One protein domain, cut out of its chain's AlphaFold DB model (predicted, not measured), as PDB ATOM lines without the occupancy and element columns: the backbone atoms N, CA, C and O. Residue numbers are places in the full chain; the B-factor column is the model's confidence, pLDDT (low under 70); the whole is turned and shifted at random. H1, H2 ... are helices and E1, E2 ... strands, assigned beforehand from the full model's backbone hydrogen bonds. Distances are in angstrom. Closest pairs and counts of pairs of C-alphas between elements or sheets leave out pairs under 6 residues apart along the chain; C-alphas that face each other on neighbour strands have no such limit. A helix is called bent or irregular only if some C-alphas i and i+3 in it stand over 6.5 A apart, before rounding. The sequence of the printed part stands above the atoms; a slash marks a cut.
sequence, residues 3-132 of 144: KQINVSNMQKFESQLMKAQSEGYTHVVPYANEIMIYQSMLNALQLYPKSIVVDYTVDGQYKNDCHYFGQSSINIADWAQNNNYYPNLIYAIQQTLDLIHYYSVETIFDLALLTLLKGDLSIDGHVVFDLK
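What this domain is: This is residues 3 to 132 of the 144 residues of a protein of Staphylococcus aureus (UniProt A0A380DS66). One six-stranded sheet is curled like part of a barrel and folded back on itself, so that E1, E2 and E5 face E6 and E3 with E4 as the hinge. H1 covers E1 and E2, H5 crosses over E5 and E4 with H4 standing up from the sheet on the same face, and H2 packs over E6 on the opposite face. The printed part has 130 residues, with five named helices and six named strands in the order E1 H1 E2 E3 H2 E4 H3 E5 H4 H5 E6; the mixed sheet runs E1 E2 E5 E4 E6 E3, and the class is mixed, helices and strands. The whole is compact, with a radius of gyration of the C-alphas of 13.6 A, and rounded, spanning 35 by 27 by 27 A.

How they stand to each other: E1, residues 3 to 6, and E2, residues 27 to 31, are parallel neighbours, with N 5 and O 29 at 3.0 A. H1, residues 10 to 22, lies between them in the chain, in a strand-helix-strand unit, two parallel neighbour strands with a helix between, whose crossover is right-handed. H1 lies over E1 and E2 at a height over the sheet of 9.1 A and runs along the strands, at 12 degrees to E1 on the local plane. E2 has E5, residues 89 to 92, as its antiparallel neighbour, with N 28 and O 91 at 2.8 A. E5 is antiparallel to E4, residues 51 to 58, with N 90 and O 52 at 2.9 A. E4 is parallel to E6, residues 121 to 131, with N 53 and O 122 at 2.9 A and N 57 and O 129 at 2.9 A. E6 bends by 87 degrees at residue 125, and its antiparallel neighbour is the edge strand E3, residues 35 to 37, with N 36 and O 130 at 2.8 A. H2, residues 39 to 44, lies over E6 at a height of 8.3 A; the closest C-alphas are those of Met 41 and Val 128, 5.3 A apart. H5, residues 108 to 118, runs across the strands on the opposite face from H2, at a height of 9.7 A, over E5 and only just over E4, where 3 of its C-alphas fall. H4, residues 93 to 102, touches H1 at a steep tilt of 44 degrees, opposite ways, with the C-alphas of Leu 17 and Ile 93 closest at 6.2 A. H4 and H5 only just touch, with 3 pairs of C-alphas within 8 A, the closest being Leu 99 and Leu 114 at 7.4 A, and are about perpendicular at 90 degrees. H3, residues 76 to 79, is not on the sheet and only just touches H5, with 3 pairs within 8 A; the C-alphas of Ile 76 and Leu 116 are closest at 5.3 A. Each O i to N i+4 pair is within hydrogen-bond range in H2, H4 and H5, against 7 of 9 in H1; H3 is too short for such a pair.

Where its parts are: E1 begins at C-alpha 3, (292.974, 197.430, 243.534). H1, residues 10 to 22, is 19.2 A long and irregular, with C-alphas 11 and 14 at 7.4 A. E2 measures 13.3 A, E4 21.6 A, H4 14.5 A and H5 15.1 A from first to last C-alpha. E4 begins at C-alpha 51, (289.945, 187.750, 252.043). E6, 21.0 A long, ends at C-alpha 131, (281.644, 204.376, 256.572).

The domain as a whole: The two C-alphas farthest apart are those of Ser 22 and Asn 83, at 38.1 A. The printed part has no cut. The link from E4 to H3, residues 59 to 75, is long. The mean pLDDT of the printed part is 90.2, and no printed residue is under 70.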
ATOM      1  N   LYS A   3     293.656 196.515 244.460       97.31
ATOM      2  CA  LYS A   3     292.974 197.430 243.534       97.31
ATOM      3  C   LYS A   3     291.735 198.020 244.201       97.31
ATOM      4  O   LYS A   3     290.964 197.295 244.816       97.31
ATOM      5  N   GLN A   4     291.500 199.315 244.038       96.44
ATOM      6  CA  GLN A   4     290.227 199.918 244.437       96.44
ATOM      7  C   GLN A   4     289.204 199.741 243.315       96.44
ATOM      8  O   GLN A   4     289.489 200.091 242.166       96.44
ATOM      9  N   ILE A   5     288.025 199.204 243.633       95.31
ATOM     10  CA  ILE A   5     286.930 199.024 242.672       95.31
ATOM     11  C   ILE A   5     285.681 199.732 243.183       95.31
ATOM     12  O   ILE A   5     285.273 199.553 244.329       95.31
ATOM     13  N   ASN A   6     285.069 200.534 242.311       92.00
ATOM     14  CA  ASN A   6     283.811 201.193 242.622       92.00
ATOM     15  C   ASN A   6     282.674 200.162 242.620       92.00
ATOM     16  O   ASN A   6     282.451 199.511 241.600       92.00
ATOM     17  N   VAL A   7     281.941 200.058 243.728       90.19
ATOM     18  CA  VAL A   7     280.827 199.105 243.893       90.19
ATOM     19  C   VAL A   7     279.446 199.762 243.826       90.19
ATOM     20  O   VAL A   7     278.438 199.118 244.100       90.19
ATOM     21  N   SER A   8     279.360 201.027 243.400       86.25
ATOM     22  CA  SER A   8     278.076 201.694 243.144       86.25
ATOM     23  C   SER A   8     277.316 201.066 241.967       86.25
ATOM     24  O   SER A   8     276.119 201.296 241.818       86.25
ATOM     25  N   ASN A   9     277.991 200.263 241.135       84.56
ATOM     26  CA  ASN A   9     277.367 199.428 240.114       84.56
ATOM     27  C   ASN A   9     277.946 198.002 240.133       84.56
ATOM     28  O   ASN A   9     278.933 197.710 239.454       84.56
ATOM     29  N   MET A  10     277.286 197.108 240.869       88.81
ATOM     30  CA  MET A  10     277.698 195.708 241.009       88.81
ATOM     31  C   MET A  10     277.660 194.907 239.699       88.81
ATOM     32  O   MET A  10     278.412 193.948 239.566       88.81
ATOM     33  N   GLN A  11     276.891 195.321 238.682       88.94
ATOM     34  CA  GLN A  11     276.802 194.587 237.407       88.94
ATOM     35  C   GLN A  11     278.145 194.501 236.668       88.94
ATOM     36  O   GLN A  11     278.357 193.601 235.863       88.94
ATOM     37  N   LYS A  12     279.054 195.454 236.910       90.88
ATOM     38  CA  LYS A  12     280.386 195.463 236.288       90.88
ATOM     39  C   LYS A  12     281.457 194.825 237.165       90.88
ATOM     40  O   LYS A  12     282.583 194.665 236.690       90.88
ATOM     41  N   PHE A  13     281.123 194.455 238.400       93.81
ATOM     42  CA  PHE A  13     282.097 194.076 239.413       93.81
ATOM     43  C   PHE A  13     282.936 192.872 238.977       93.81
ATOM     44  O   PHE A  13     284.158 192.967 238.961       93.81
ATOM     45  N   GLU A  14     282.303 191.800 238.494       95.31
ATOM     46  CA  GLU A  14     283.004 190.603 238.003       95.31
ATOM     47  C   GLU A  14     284.004 190.930 236.880       95.31
ATOM     48  O   GLU A  14     285.178 190.569 236.952       95.31
ATOM     49  N   SER A  15     283.585 191.710 235.879       95.81
ATOM     50  CA  SER A  15     284.476 192.124 234.788       95.81
ATOM     51  C   SER A  15     285.670 192.959 235.284       95.81
ATOM     52  O   SER A  15     286.776 192.865 234.747       95.81
ATOM     53  N   GLN A  16     285.472 193.758 236.338       97.06
ATOM     54  CA  GLN A  16     286.527 194.557 236.957       97.06
ATOM     55  C   GLN A  16     287.476 193.697 237.798       97.06
ATOM     56  O   GLN A  16     288.677 193.969 237.790       97.06
ATOM     57  N   LEU A  17     286.972 192.651 238.464       97.25
ATOM     58  CA  LEU A  17     287.787 191.646 239.151       97.25
ATOM     59  C   LEU A  17     288.703 190.924 238.164       97.25
ATOM     60  O   LEU A  17     289.914 190.906 238.368       97.25
ATOM     61  N   MET A  18     288.148 190.399 237.065       97.75
ATOM     62  CA  MET A  18     288.921 189.704 236.027       97.75
ATOM     63  C   MET A  18     290.001 190.613 235.431       97.75
ATOM     64  O   MET A  18     291.157 190.213 235.288       97.75
ATOM     65  N   LYS A  19     289.656 191.876 235.147       97.94
ATOM     66  CA  LYS A  19     290.628 192.869 234.681       97.94
ATOM     67  C   LYS A  19     291.733 193.103 235.713       97.94
ATOM     68  O   LYS A  19     292.907 193.029 235.359       97.94
ATOM     69  N   ALA A  20     291.383 193.342 236.976       97.88
ATOM     70  CA  ALA A  20     292.360 193.546 238.042       97.88
ATOM     71  C   ALA A  20     293.271 192.317 238.216       97.88
ATOM     72  O   ALA A  20     294.483 192.469 238.362       97.88
ATOM     73  N   GLN A  21     292.721 191.107 238.117       97.56
ATOM     74  CA  GLN A  21     293.507 189.876 238.146       97.56
ATOM     75  C   GLN A  21     294.517 189.824 236.994       97.56
ATOM     76  O   GLN A  21     295.694 189.559 237.222       97.56
ATOM     77  N   SER A  22     294.084 190.145 235.768       97.56
ATOM     78  CA  SER A  22     294.963 190.172 234.589       97.56
ATOM     79  C   SER A  22     296.057 191.248 234.665       97.56
ATOM     80  O   SER A  22     297.134 191.079 234.104       97.56
ATOM     81  N   GLU A  23     295.805 192.332 235.406       97.81
ATOM     82  CA  GLU A  23     296.773 193.397 235.703       97.81
ATOM     83  C   GLU A  23     297.751 193.014 236.839       97.81
ATOM     84  O   GLU A  23     298.613 193.812 237.208       97.81
ATOM     85  N   GLY A  24     297.637 191.809 237.413       97.06
ATOM     86  CA  GLY A  24     298.514 191.313 238.480       97.06
ATOM     87  C   GLY A  24     298.092 191.719 239.895       97.06
ATOM     88  O   GLY A  24     298.849 191.522 240.851       97.06
ATOM     89  N   TYR A  25     296.895 192.287 240.071       98.19
ATOM     90  CA  TYR A  25     296.344 192.496 241.407       98.19
ATOM     91  C   TYR A  25     295.883 191.166 242.001       98.19
ATOM     92  O   TYR A  25     295.436 190.256 241.314       98.19
ATOM     93  N   THR A  26     295.995 191.075 243.321       97.44
ATOM     94  CA  THR A  26     295.633 189.877 244.098       97.44
ATOM     95  C   THR A  26     294.377 190.101 244.929       97.44
ATOM     96  O   THR A  26     293.667 189.157 245.257       97.44
ATOM     97  N   HIS A  27     294.128 191.363 245.283       98.31
ATOM     98  CA  HIS A  27     293.078 191.779 246.195       98.31
ATOM     99  C   HIS A  27     292.348 192.990 245.641       98.31
ATOM    100  O   HIS A  27     292.938 193.785 244.900       98.31
ATOM    101  N   VAL A  28     291.099 193.159 246.055       97.50
ATOM    102  CA  VAL A  28     290.320 194.364 245.795       97.50
ATOM    103  C   VAL A  28     289.729 194.916 247.078       97.50
ATOM    104  O   VAL A  28     289.307 194.169 247.956       97.50
ATOM    105  N   VAL A  29     289.683 196.237 247.168       96.88
ATOM    106  CA  VAL A  29     288.957 196.953 248.213       96.88
ATOM    107  C   VAL A  29     287.791 197.700 247.553       96.88
ATOM    108  O   VAL A  29     288.004 198.415 246.563       96.88
ATOM    109  N   PRO A  30     286.550 197.500 248.023       93.62
ATOM    110  CA  PRO A  30     285.400 198.203 247.478       93.62
ATOM    111  C   PRO A  30     285.403 199.669 247.925       93.62
ATOM    112  O   PRO A  30     285.743 199.976 249.065       93.62
ATOM    113  N   TYR A  31     284.968 200.574 247.050       92.38
ATOM    114  CA  TYR A  31     284.631 201.947 247.428       92.38
ATOM    115  C   TYR A  31     283.322 202.399 246.779       92.38
ATOM    116  O   TYR A  31     282.924 201.924 245.714       92.38
ATOM    117  N   ALA A  32     282.653 203.339 247.429       89.88
ATOM    118  CA  ALA A  32     281.420 203.974 246.980       89.88
ATOM    119  C   ALA A  32     281.323 205.361 247.633       89.88
ATOM    120  O   ALA A  32     282.181 205.731 248.432       89.88
ATOM    121  N   ASN A  33     280.282 206.136 247.331       86.38
ATOM    122  CA  ASN A  33     280.102 207.472 247.921       86.38
ATOM    123  C   ASN A  33     279.968 207.440 249.459       86.38
ATOM    124  O   ASN A  33     280.231 208.436 250.143       86.38
ATOM    125  N   GLU A  34     279.540 206.297 249.988       86.69
ATOM    126  CA  GLU A  34     279.315 206.006 251.400       86.69
ATOM    127  C   GLU A  34     280.513 205.319 252.076       86.69
ATOM    128  O   GLU A  34     280.467 205.083 253.279       86.69
ATOM    129  N   ILE A  35     281.571 204.997 251.322       89.94
ATOM    130  CA  ILE A  35     282.741 204.251 251.800       89.94
ATOM    131  C   ILE A  35     283.995 205.068 251.500       89.94
ATOM    132  O   ILE A  35     284.441 205.150 250.354       89.94
ATOM    133  N   MET A  36     284.582 205.651 252.537       91.62
ATOM    134  CA  MET A  36     285.910 206.248 252.472       91.62
ATOM    135  C   MET A  36     286.967 205.216 252.869       91.62
ATOM    136  O   MET A  36     286.723 204.340 253.696       91.62
ATOM    137  N   ILE A  37     288.150 205.320 252.263       95.25
ATOM    138  CA  ILE A  37     289.280 204.423 252.523       95.25
ATOM    139  C   ILE A  37     290.434 205.234 253.106       95.25
ATOM    140  O   ILE A  37     290.937 206.168 252.475       95.25
ATOM    141  N   TYR A  38     290.908 204.839 254.283       96.25
ATOM    142  CA  TYR A  38     292.148 205.338 254.859       96.25
ATOM    143  C   TYR A  38     293.345 204.703 254.142       96.25
ATOM    144  O   TYR A  38     293.797 203.605 254.466       96.25
ATOM    145  N   GLN A  39     293.876 205.402 253.134       95.88
ATOM    146  CA  GLN A  39     294.906 204.862 252.239       95.88
ATOM    147  C   GLN A  39     296.187 204.407 252.958       95.88
ATOM    148  O   GLN A  39     296.796 203.420 252.551       95.88
ATOM    149  N   SER A  40     296.605 205.107 254.018       96.12
ATOM    150  CA  SER A  40     297.770 204.711 254.820       96.12
ATOM    151  C   SER A  40     297.562 203.357 255.493       96.12
ATOM    152  O   SER A  40     298.472 202.535 255.480       96.12
ATOM    153  N   MET A  41     296.357 203.113 256.012       96.69
ATOM    154  CA  MET A  41     295.988 201.853 256.657       96.69
ATOM    155  C   MET A  41     295.879 200.729 255.630       96.69
ATOM    156  O   MET A  41     296.441 199.661 255.835       96.69
ATOM    157  N   LEU A  42     295.273 201.000 254.469       96.81
ATOM    158  CA  LEU A  42     295.219 200.040 253.363       96.81
ATOM    159  C   LEU A  42     296.624 199.607 252.897       96.81
ATOM    160  O   LEU A  42     296.849 198.437 252.599       96.81
ATOM    161  N   ASN A  43     297.570 200.547 252.830       95.06
ATOM    162  CA  ASN A  43     298.944 200.275 252.399       95.06
ATOM    163  C   ASN A  43     299.764 199.484 253.430       95.06
ATOM    164  O   ASN A  43     300.775 198.893 253.054       95.06
ATOM    165  N   ALA A  44     299.361 199.494 254.703       94.75
ATOM    166  CA  ALA A  44     300.047 198.790 255.785       94.75
ATOM    167  C   ALA A  44     299.670 197.301 255.874       94.75
ATOM    168  O   ALA A  44     300.341 196.541 256.571       94.75
ATOM    169  N   LEU A  45     298.622 196.878 255.161       93.50
ATOM    170  CA  LEU A  45     298.114 195.513 255.225       93.50
ATOM    171  C   LEU A  45     299.089 194.490 254.652       93.50
ATOM    172  O   LEU A  45     299.618 194.636 253.544       93.50
ATOM    173  N   GLN A  46     299.219 193.377 255.368       91.75
ATOM    174  CA  GLN A  46     299.888 192.195 254.853       91.75
ATOM    175  C   GLN A  46     298.897 191.323 254.080       91.75
ATOM    176  O   GLN A  46     297.867 190.901 254.599       91.75
ATOM    177  N   LEU A  47     299.223 191.030 252.821       91.81
ATOM    178  CA  LEU A  47     298.351 190.256 251.943       91.81
ATOM    179  C   LEU A  47     298.685 188.764 251.992       91.81
ATOM    180  O   LEU A  47     299.804 188.356 251.686       91.81
ATOM    181  N   TYR A  48     297.666 187.964 252.280       89.38
ATOM    182  CA  TYR A  48     297.656 186.507 252.160       89.38
ATOM    183  C   TYR A  48     296.692 186.108 251.037       89.38
ATOM    184  O   TYR A  48     295.884 186.934 250.642       89.38
ATOM    185  N   PRO A  49     296.719 184.885 250.482       91.00
ATOM    186  CA  PRO A  49     295.774 184.473 249.436       91.00
ATOM    187  C   PRO A  49     294.359 184.197 249.999       91.00
ATOM    188  O   PRO A  49     293.787 183.139 249.758       91.00
ATOM    189  N   LYS A  50     293.820 185.126 250.794       93.56
ATOM    190  CA  LYS A  50     292.571 185.035 251.559       93.56
ATOM    191  C   LYS A  50     291.933 186.415 251.650       93.56
ATOM    192  O   LYS A  50     292.648 187.413 251.690       93.56
ATOM    193  N   SER A  51     290.607 186.481 251.727       95.44
ATOM    194  CA  SER A  51     289.945 187.750 252.043       95.44
ATOM    195  C   SER A  51     290.285 188.189 253.473       95.44
ATOM    196  O   SER A  51     290.701 187.382 254.308       95.44
ATOM    197  N   ILE A  52     290.156 189.481 253.751       94.56
ATOM    198  CA  ILE A  52     290.599 190.096 255.002       94.56
ATOM    199  C   ILE A  52     289.438 190.888 255.585       94.56
ATOM    200  O   ILE A  52     288.921 191.795 254.931       94.56
ATOM    201  N   VAL A  53     289.043 190.553 256.810       93.25
ATOM    202  CA  VAL A  53     288.178 191.411 257.622       93.25
ATOM    203  C   VAL A  53     289.061 192.470 258.266       93.25
ATOM    204  O   VAL A  53     290.043 192.134 258.926       93.25
ATOM    205  N   VAL A  54     288.714 193.735 258.051       93.06
ATOM    206  CA  VAL A  54     289.474 194.894 258.536       93.06
ATOM    207  C   VAL A  54     288.621 195.779 259.428       93.06
ATOM    208  O   VAL A  54     287.395 195.698 259.400       93.06
ATOM    209  N   ASP A  55     289.241 196.634 260.228       91.69
ATOM    210  CA  ASP A  55     288.497 197.526 261.111       91.69
ATOM    211  C   ASP A  55     287.946 198.757 260.361       91.69
ATOM    212  O   ASP A  55     288.362 199.078 259.237       91.69
ATOM    213  N   TYR A  56     286.977 199.445 260.965       92.38
ATOM    214  CA  TYR A  56     286.299 200.595 260.381       92.38
ATOM    215  C   TYR A  56     285.796 201.608 261.417       92.38
ATOM    216  O   TYR A  56     285.492 201.283 262.566       92.38
ATOM    217  N   THR A  57     285.632 202.854 260.977       91.94
ATOM    218  CA  THR A  57     284.868 203.895 261.680       91.94
ATOM    219  C   THR A  57     283.532 204.161 260.994       91.94
ATOM    220  O   THR A  57     283.307 203.757 259.852       91.94
ATOM    221  N   VAL A  58     282.631 204.845 261.703       89.75
ATOM    222  CA  VAL A  58     281.382 205.374 261.147       89.75
ATOM    223  C   VAL A  58     281.319 206.877 261.400       89.75
ATOM    224  O   VAL A  58     281.303 207.296 262.561       89.75
ATOM    225  N   ASP A  59     281.268 207.680 260.335       89.88
ATOM    226  CA  ASP A  59     281.420 209.147 260.365       89.88
ATOM    227  C   ASP A  59     282.647 209.606 261.177       89.88
ATOM    228  O   ASP A  59     282.564 210.476 262.050       89.88
ATOM    229  N   GLY A  60     283.794 208.965 260.950       89.56
ATOM    230  CA  GLY A  60     285.054 209.246 261.641       89.56
ATOM    231  C   GLY A  60     285.079 208.852 263.121       89.56
ATOM    232  O   GLY A  60     286.065 209.115 263.808       89.56
ATOM    233  N   GLN A  61     284.016 208.229 263.638       88.75
ATOM    234  CA  GLN A  61     283.945 207.759 265.018       88.75
ATOM    235  C   GLN A  61     284.131 206.249 265.085       88.75
ATOM    236  O   GLN A  61     283.498 205.490 264.346       88.75
ATOM    237  N   TYR A  62     284.959 205.800 266.024       85.69
ATOM    238  CA  TYR A  62     285.091 204.382 266.318       85.69
ATOM    239  C   TYR A  62     283.829 203.887 267.031       85.69
ATOM    240  O   TYR A  62     283.609 204.173 268.206       85.69
ATOM    241  N   LYS A  63     282.964 203.205 266.279       77.50
ATOM    242  CA  LYS A  63     281.716 202.589 266.771       77.50
ATOM    243  C   LYS A  63     281.725 201.070 266.637       77.50
ATOM    244  O   LYS A  63     280.728 200.415 266.946       77.50
ATOM    245  N   ASN A  64     282.806 200.530 266.095       73.56
ATOM    246  CA  ASN A  64     282.948 199.114 265.870       73.56
ATOM    247  C   ASN A  64     283.453 198.460 267.159       73.56
ATOM    248  O   ASN A  64     284.597 198.656 267.541       73.56
ATOM    249  N   ASP A  65     282.590 197.728 267.854       70.75
ATOM    250  CA  ASP A  65     283.001 196.917 269.001       70.75
ATOM    251  C   ASP A  65     283.243 195.493 268.499       70.75
ATOM    252  O   ASP A  65     282.324 194.677 268.434       70.75
ATOM    253  N   CYS A  66     284.455 195.253 267.994       71.88
ATOM    254  CA  CYS A  66     284.840 193.990 267.373       71.88
ATOM    255  C   CYS A  66     285.687 193.145 268.322       71.88
ATOM    256  O   CYS A  66     286.895 193.345 268.460       71.88
ATOM    257  N   HIS A  67     285.068 192.132 268.920       73.06
ATOM    258  CA  HIS A  67     285.732 191.230 269.866       73.06
ATOM    259  C   HIS A  67     286.661 190.192 269.209       73.06
ATOM    260  O   HIS A  67     287.406 189.503 269.905       73.06
ATOM    261  N   TYR A  68     286.637 190.063 267.879       73.38
ATOM    262  CA  TYR A  68     287.458 189.094 267.145       73.38
ATOM    263  C   TYR A  68     288.836 189.628 266.728       73.38
ATOM    264  O   TYR A  68     289.677 188.850 266.269       73.38
ATOM    265  N   PHE A  69     289.111 190.928 266.883       76.00
ATOM    266  CA  PHE A  69     290.450 191.455 266.614       76.00
ATOM    267  C   PHE A  69     291.448 190.885 267.633       76.00
ATOM    268  O   PHE A  69     291.290 191.037 268.840       76.00
ATOM    269  N   GLY A  70     292.466 190.182 267.128       70.19
ATOM    270  CA  GLY A  70     293.409 189.394 267.932       70.19
ATOM    271  C   GLY A  70     293.267 187.879 267.754       70.19
ATOM    272  O   GLY A  70     294.140 187.132 268.195       70.19
ATOM    273  N   GLN A  71     292.217 187.415 267.070       78.50
ATOM    274  CA  GLN A  71     292.110 186.028 266.623       78.50
ATOM    275  C   GLN A  71     292.880 185.812 265.309       78.50
ATOM    276  O   GLN A  71     293.092 186.738 264.528       78.50
ATOM    277  N   SER A  72     293.303 184.574 265.042       74.56
ATOM    278  CA  SER A  72     293.988 184.212 263.788       74.56
ATOM    279  C   SER A  72     293.035 183.993 262.607       74.56
ATOM    280  O   SER A  72     293.474 183.938 261.461       74.56
ATOM    281  N   SER A  73     291.746 183.805 262.887       78.25
ATOM    282  CA  SER A  73     290.695 183.486 261.920       78.25
ATOM    283  C   SER A  73     289.344 183.922 262.468       78.25
ATOM    284  O   SER A  73     289.162 183.906 263.681       78.25
ATOM    285  N   ILE A  74     288.406 184.247 261.584       84.81
ATOM    286  CA  ILE A  74     287.048 184.682 261.919       84.81
ATOM    287  C   ILE A  74     286.033 183.807 261.189       84.81
ATOM    288  O   ILE A  74     286.248 183.444 260.032       84.81
ATOM    289  N   ASN A  75     284.919 183.492 261.845       80.31
ATOM    290  CA  ASN A  75     283.731 182.957 261.186       80.31
ATOM    291  C   ASN A  75     282.533 183.913 261.351       80.31
ATOM    292  O   ASN A  75     282.594 184.910 262.072       80.31
ATOM    293  N   ILE A  76     281.412 183.609 260.692       82.25
ATOM    294  CA  ILE A  76     280.220 184.461 260.777       82.25
ATOM    295  C   ILE A  76     279.684 184.636 262.205       82.25
ATOM    296  O   ILE A  76     279.169 185.703 262.509       82.25
ATOM    297  N   ALA A  77     279.787 183.631 263.080       83.00
ATOM    298  CA  ALA A  77     279.283 183.732 264.448       83.00
ATOM    299  C   ALA A  77     280.106 184.724 265.276       83.00
ATOM    300  O   ALA A  77     279.533 185.434 266.096       83.00
ATOM    301  N   ASP A  78     281.414 184.817 265.024       82.38
ATOM    302  CA  ASP A  78     282.279 185.821 265.649       82.38
ATOM    303  C   ASP A  78     281.938 187.227 265.138       82.38
ATOM    304  O   ASP A  78     281.780 188.161 265.919       82.38
ATOM    305  N   TRP A  79     281.757 187.378 263.821       82.44
ATOM    306  CA  TRP A  79     281.372 188.658 263.215       82.44
ATOM    307  C   TRP A  79     279.962 189.108 263.638       82.44
ATOM    308  O   TRP A  79     279.712 190.297 263.826       82.44
ATOM    309  N   ALA A  80     279.047 188.157 263.844       81.12
ATOM    310  CA  ALA A  80     277.683 188.389 264.312       81.12
ATOM    311  C   ALA A  80     277.604 188.870 265.775       81.12
ATOM    312  O   ALA A  80     276.520 189.205 266.240       81.12
ATOM    313  N   GLN A  81     278.715 188.898 266.516       79.31
ATOM    314  CA  GLN A  81     278.752 189.487 267.860       79.31
ATOM    315  C   GLN A  81     278.939 191.008 267.833       79.31
ATOM    316  O   GLN A  81     278.824 191.648 268.876       79.31
ATOM    317  N   ASN A  82     279.202 191.603 266.665       75.50
ATOM    318  CA  ASN A  82     279.354 193.046 266.556       75.50
ATOM    319  C   ASN A  82     278.028 193.770 266.810       75.50
ATOM    320  O   ASN A  82     276.976 193.399 266.292       75.50
ATOM    321  N   ASN A  83     278.106 194.913 267.492       74.81
ATOM    322  CA  ASN A  83     276.954 195.802 267.676       74.81
ATOM    323  C   ASN A  83     276.477 196.451 266.363       74.81
ATOM    324  O   ASN A  83     275.348 196.926 266.270       74.81
ATOM    325  N   ASN A  84     277.349 196.499 265.355       76.25
ATOM    326  CA  ASN A  84     277.107 197.142 264.074       76.25
ATOM    327  C   ASN A  84     277.568 196.229 262.934       76.25
ATOM    328  O   ASN A  84     278.653 195.658 263.000       76.25
ATOM    329  N   TYR A  85     276.777 196.147 261.864       80.38
ATOM    330  CA  TYR A  85     277.071 195.290 260.716       80.38
ATOM    331  C   TYR A  85     277.333 196.121 259.468       80.38
ATOM    332  O   TYR A  85     276.415 196.688 258.870       80.38
ATOM    333  N   TYR A  86     278.596 196.157 259.063       85.12
ATOM    334  CA  TYR A  86     279.045 196.834 257.858       85.12
ATOM    335  C   TYR A  86     279.962 195.920 257.040       85.12
ATOM    336  O   TYR A  86     280.684 195.116 257.624       85.12
ATOM    337  N   PRO A  87     279.967 196.023 255.698       85.81
ATOM    338  CA  PRO A  87     280.801 195.187 254.840       85.81
ATOM    339  C   PRO A  87     282.271 195.643 254.893       85.81
ATOM    340  O   PRO A  87     282.763 196.325 253.998       85.81
ATOM    341  N   ASN A  88     282.972 195.269 255.961       91.06
ATOM    342  CA  ASN A  88     284.345 195.662 256.274       91.06
ATOM    343  C   ASN A  88     285.381 194.657 255.742       91.06
ATOM    344  O   ASN A  88     286.235 194.162 256.475       91.06
ATOM    345  N   LEU A  89     285.286 194.337 254.450       94.44
ATOM    346  CA  LEU A  89     286.085 193.291 253.810       94.44
ATOM    347  C   LEU A  89     286.945 193.818 252.663       94.44
ATOM    348  O   LEU A  89     286.504 194.602 251.819       94.44
ATOM    349  N   ILE A  90     288.165 193.296 252.603       96.81
ATOM    350  CA  ILE A  90     289.045 193.329 251.436       96.81
ATOM    351  C   ILE A  90     289.050 191.932 250.845       96.81
ATOM    352  O   ILE A  90     289.242 190.942 251.546       96.81
ATOM    353  N   TYR A  91     288.851 191.845 249.542       97.12
ATOM    354  CA  TYR A  91     288.524 190.590 248.894       97.12
ATOM    355  C   TYR A  91     289.712 190.035 248.119       97.12
ATOM    356  O   TYR A  91     290.294 190.739 247.289       97.12
ATOM    357  N   ALA A  92     290.060 188.768 248.349       97.38
ATOM    358  CA  ALA A  92     290.994 188.052 247.485       97.38
ATOM    359  C   ALA A  92     290.307 187.725 246.154       97.38
ATOM    360  O   ALA A  92     289.300 187.019 246.131       97.38
ATOM    361  N   ILE A  93     290.862 188.211 245.039       97.88
ATOM    362  CA  ILE A  93     290.157 188.233 243.746       97.88
ATOM    363  C   ILE A  93     289.722 186.835 243.300       97.88
ATOM    364  O   ILE A  93     288.576 186.664 242.900       97.88
ATOM    365  N   GLN A  94     290.609 185.837 243.399       96.06
ATOM    366  CA  GLN A  94     290.284 184.474 242.973       96.06
ATOM    367  C   GLN A  94     289.108 183.904 243.774       96.06
ATOM    368  O   GLN A  94     288.133 183.455 243.188       96.06
ATOM    369  N   GLN A  95     289.161 184.013 245.104       95.44
ATOM    370  CA  GLN A  95     288.086 183.551 245.983       95.44
ATOM    371  C   GLN A  95     286.762 184.265 245.673       95.44
ATOM    372  O   GLN A  95     285.702 183.649 245.691       95.44
ATOM    373  N   THR A  96     286.804 185.563 245.369       96.19
ATOM    374  CA  THR A  96     285.610 186.338 245.007       96.19
ATOM    375  C   THR A  96     285.000 185.894 243.688       96.19
ATOM    376  O   THR A  96     283.782 185.775 243.601       96.19
ATOM    377  N   LEU A  97     285.830 185.644 242.673       96.75
ATOM    378  CA  LEU A  97     285.373 185.114 241.391       96.75
ATOM    379  C   LEU A  97     284.715 183.744 241.576       96.75
ATOM    380  O   LEU A  97     283.631 183.524 241.043       96.75
ATOM    381  N   ASP A  98     285.310 182.873 242.395       95.44
ATOM    382  CA  ASP A  98     284.729 181.567 242.715       95.44
ATOM    383  C   ASP A  98     283.351 181.734 243.389       95.44
ATOM    384  O   ASP A  98     282.375 181.110 242.977       95.44
ATOM    385  N   LEU A  99     283.223 182.628 244.378       95.06
ATOM    386  CA  LEU A  99     281.947 182.884 245.059       95.06
ATOM    387  C   LEU A  99     280.867 183.440 244.119       95.06
ATOM    388  O   LEU A  99     279.737 182.962 244.160       95.06
ATOM    389  N   ILE A 100     281.198 184.412 243.264       94.94
ATOM    390  CA  ILE A 100     280.247 184.999 242.302       94.94
ATOM    391  C   ILE A 100     279.836 183.976 241.232       94.94
ATOM    392  O   ILE A 100     278.709 184.008 240.748       94.94
ATOM    393  N   HIS A 101     280.716 183.033 240.885       94.00
ATOM    394  CA  HIS A 101     280.382 181.961 239.951       94.00
ATOM    395  C   HIS A 101     279.330 180.992 240.519       94.00
ATOM    396  O   HIS A 101     278.456 180.528 239.785       94.00
ATOM    397  N   TYR A 102     279.404 180.681 241.818       93.94
ATOM    398  CA  TYR A 102     278.510 179.711 242.463       93.94
ATOM    399  C   TYR A 102     277.251 180.323 243.088       93.94
ATOM    400  O   TYR A 102     276.282 179.597 243.324       93.94
ATOM    401  N   TYR A 103     277.246 181.625 243.374       94.06
ATOM    402  CA  TYR A 103     276.177 182.295 244.111       94.06
ATOM    403  C   TYR A 103     275.753 183.605 243.443       94.06
ATOM    404  O   TYR A 103     276.573 184.342 242.905       94.06
ATOM    405  N   SER A 104     274.462 183.933 243.534       89.12
ATOM    406  CA  SER A 104     273.965 185.243 243.104       89.12
ATOM    407  C   SER A 104     274.408 186.322 244.091       89.12
ATOM    408  O   SER A 104     274.126 186.216 245.286       89.12
ATOM    409  N   VAL A 105     275.083 187.357 243.590       91.31
ATOM    410  CA  VAL A 105     275.568 188.503 244.369       91.31
ATOM    411  C   VAL A 105     274.994 189.779 243.764       91.31
ATOM    412  O   VAL A 105     275.397 190.187 242.676       91.31
ATOM    413  N   GLU A 106     274.065 190.424 244.466       89.56
ATOM    414  CA  GLU A 106     273.420 191.654 243.984       89.56
ATOM    415  C   GLU A 106     274.045 192.906 244.603       89.56
ATOM    416  O   GLU A 106     274.134 193.958 243.965       89.56
ATOM    417  N   THR A 107     274.515 192.789 245.843       89.75
ATOM    418  CA  THR A 107     275.089 193.884 246.620       89.75
ATOM    419  C   THR A 107     276.449 193.515 247.208       89.75
ATOM    420  O   THR A 107     276.798 192.348 247.383       89.75
ATOM    421  N   ILE A 108     277.225 194.536 247.583       90.00
ATOM    422  CA  ILE A 108     278.479 194.329 248.321       90.00
ATOM    423  C   ILE A 108     278.246 193.685 249.698       90.00
ATOM    424  O   ILE A 108     279.141 193.038 250.233       90.00
ATOM    425  N   PHE A 109     277.045 193.835 250.265       89.06
ATOM    426  CA  PHE A 109     276.677 193.209 251.532       89.06
ATOM    427  C   PHE A 109     276.414 191.708 251.365       89.06
ATOM    428  O   PHE A 109     276.880 190.922 252.187       89.06
ATOM    429  N   ASP A 110     275.772 191.289 250.270       91.00
ATOM    430  CA  ASP A 110     275.611 189.863 249.946       91.00
ATOM    431  C   ASP A 110     276.974 189.197 249.791       91.00
ATOM    432  O   ASP A 110     277.221 188.126 250.346       91.00
ATOM    433  N   LEU A 111     277.895 189.872 249.094       93.25
ATOM    434  CA  LEU A 111     279.259 189.386 248.942       93.25
ATOM    435  C   LEU A 111     279.976 189.271 250.290       93.25
ATOM    436  O   LEU A 111     280.671 188.283 250.527       93.25
ATOM    437  N   ALA A 112     279.800 190.256 251.173       92.25
ATOM    438  CA  ALA A 112     280.381 190.234 252.507       92.25
ATOM    439  C   ALA A 112     279.892 189.022 253.313       92.25
ATOM    440  O   ALA A 112     280.705 188.249 253.819       92.25
ATOM    441  N   LEU A 113     278.573 188.808 253.360       91.81
ATOM    442  CA  LEU A 113     277.969 187.665 254.046       91.81
ATOM    443  C   LEU A 113     278.424 186.330 253.451       91.81
ATOM    444  O   LEU A 113     278.803 185.427 254.193       91.81
ATOM    445  N   LEU A 114     278.427 186.198 252.122       93.44
ATOM    446  CA  LEU A 114     278.895 184.984 251.449       93.44
ATOM    447  C   LEU A 114     280.368 184.708 251.743       93.44
ATOM    448  O   LEU A 114     280.733 183.564 252.007       93.44
ATOM    449  N   THR A 115     281.200 185.747 251.758       93.75
ATOM    450  CA  THR A 115     282.622 185.618 252.088       93.75
ATOM    451  C   THR A 115     282.796 185.177 253.537       93.75
ATOM    452  O   THR A 115     283.552 184.247 253.775       93.75
ATOM    453  N   LEU A 116     282.047 185.737 254.492       91.69
ATOM    454  CA  LEU A 116     282.064 185.311 255.900       91.69
ATOM    455  C   LEU A 116     281.537 183.877 256.111       91.69
ATOM    456  O   LEU A 116     281.972 183.187 257.031       91.69
ATOM    457  N   LEU A 117     280.588 183.427 255.282       91.56
ATOM    458  CA  LEU A 117     279.963 182.102 255.377       91.56
ATOM    459  C   LEU A 117     280.763 180.985 254.707       91.56
ATOM    460  O   LEU A 117     280.690 179.833 255.139       91.56
ATOM    461  N   LYS A 118     281.408 181.289 253.579       89.50
ATOM    462  CA  LYS A 118     281.979 180.298 252.652       89.50
ATOM    463  C   LYS A 118     283.445 180.546 252.328       89.50
ATOM    464  O   LYS A 118     284.098 179.654 251.793       89.50
ATOM    465  N   GLY A 119     283.941 181.744 252.603       83.12
ATOM    466  CA  GLY A 119     285.318 182.124 252.354       83.12
ATOM    467  C   GLY A 119     286.262 181.651 253.452       83.12
ATOM    468  O   GLY A 119     285.878 181.354 254.580       83.12
ATOM    469  N   ASP A 120     287.534 181.618 253.086       85.88
ATOM    470  CA  ASP A 120     288.659 181.570 254.009       85.88
ATOM    471  C   ASP A 120     289.122 183.010 254.252       85.88
ATOM    472  O   ASP A 120     289.471 183.717 253.294       85.88
ATOM    473  N   LEU A 121     289.070 183.444 255.512       90.94
ATOM    474  CA  LEU A 121     289.330 184.820 255.911       90.94
ATOM    475  C   LEU A 121     290.499 184.912 256.883       90.94
ATOM    476  O   LEU A 121     290.700 184.068 257.755       90.94
ATOM    477  N   SER A 122     291.222 186.012 256.754       91.38
ATOM    478  CA  SER A 122     292.130 186.524 257.774       91.38
ATOM    479  C   SER A 122     291.539 187.774 258.422       91.38
ATOM    480  O   SER A 122     290.571 188.352 257.919       91.38
ATOM    481  N   ILE A 123     292.112 188.171 259.551       91.12
ATOM    482  CA  ILE A 123     291.711 189.356 260.305       91.12
ATOM    483  C   ILE A 123     292.899 190.305 260.347       91.12
ATOM    484  O   ILE A 123     294.024 189.872 260.601       91.12
ATOM    485  N   ASP A 124     292.645 191.591 260.150       92.06
ATOM    486  CA  ASP A 124     293.632 192.642 260.351       92.06
ATOM    487  C   ASP A 124     292.981 193.832 261.077       92.06
ATOM    488  O   ASP A 124     291.925 194.312 260.684       92.06
ATOM    489  N   GLY A 125     293.585 194.290 262.176       89.69
ATOM    490  CA  GLY A 125     293.028 195.355 263.020       89.69
ATOM    491  C   GLY A 125     293.211 196.774 262.475       89.69
ATOM    492  O   GLY A 125     292.820 197.731 263.141       89.69
ATOM    493  N   HIS A 126     293.833 196.961 261.308       93.06
ATOM    494  CA  HIS A 126     293.942 198.287 260.713       93.06
ATOM    495  C   HIS A 126     292.553 198.837 260.364       93.06
ATOM    496  O   HIS A 126     291.750 198.190 259.694       93.06
ATOM    497  N   VAL A 127     292.303 200.081 260.775       93.38
ATOM    498  CA  VAL A 127     291.079 200.818 260.451       93.38
ATOM    499  C   VAL A 127     291.161 201.281 259.001       93.38
ATOM    500  O   VAL A 127     291.710 202.338 258.705       93.38
ATOM    501  N   VAL A 128     290.681 200.466 258.067       95.62
ATOM    502  CA  VAL A 128     290.800 200.741 256.627       95.62
ATOM    503  C   VAL A 128     289.642 201.586 256.123       95.62
ATOM    504  O   VAL A 128     289.842 202.421 255.240       95.62
ATOM    505  N   PHE A 129     288.445 201.378 256.662       94.50
ATOM    506  CA  PHE A 129     287.242 202.042 256.179       94.50
ATOM    507  C   PHE A 129     286.775 203.150 257.118       94.50
ATOM    508  O   PHE A 129     286.843 203.016 258.337       94.50
ATOM    509  N   ASP A 130     286.214 204.199 256.529       92.44
ATOM    510  CA  ASP A 130     285.308 205.117 257.207       92.44
ATOM    511  C   ASP A 130     283.975 205.128 256.468       92.44
ATOM    512  O   ASP A 130     283.895 205.447 255.278       92.44
ATOM    513  N   LEU A 131     282.934 204.688 257.160       90.25
ATOM    514  CA  LEU A 131     281.644 204.376 256.572       90.25
ATOM    515  C   LEU A 131     280.633 205.447 256.949       90.25
ATOM    516  O   LEU A 131     280.567 205.893 258.091       90.25
ATOM    517  N   LYS A 132     279.790 205.835 255.999       86.56
ATOM    518  CA  LYS A 132     278.640 206.680 256.317       86.56
ATOM    519  C   LYS A 132     277.506 205.814 256.870       86.56
ATOM    520  O   LYS A 132     277.293 204.710 256.360       86.56
TER     521      LYS A 132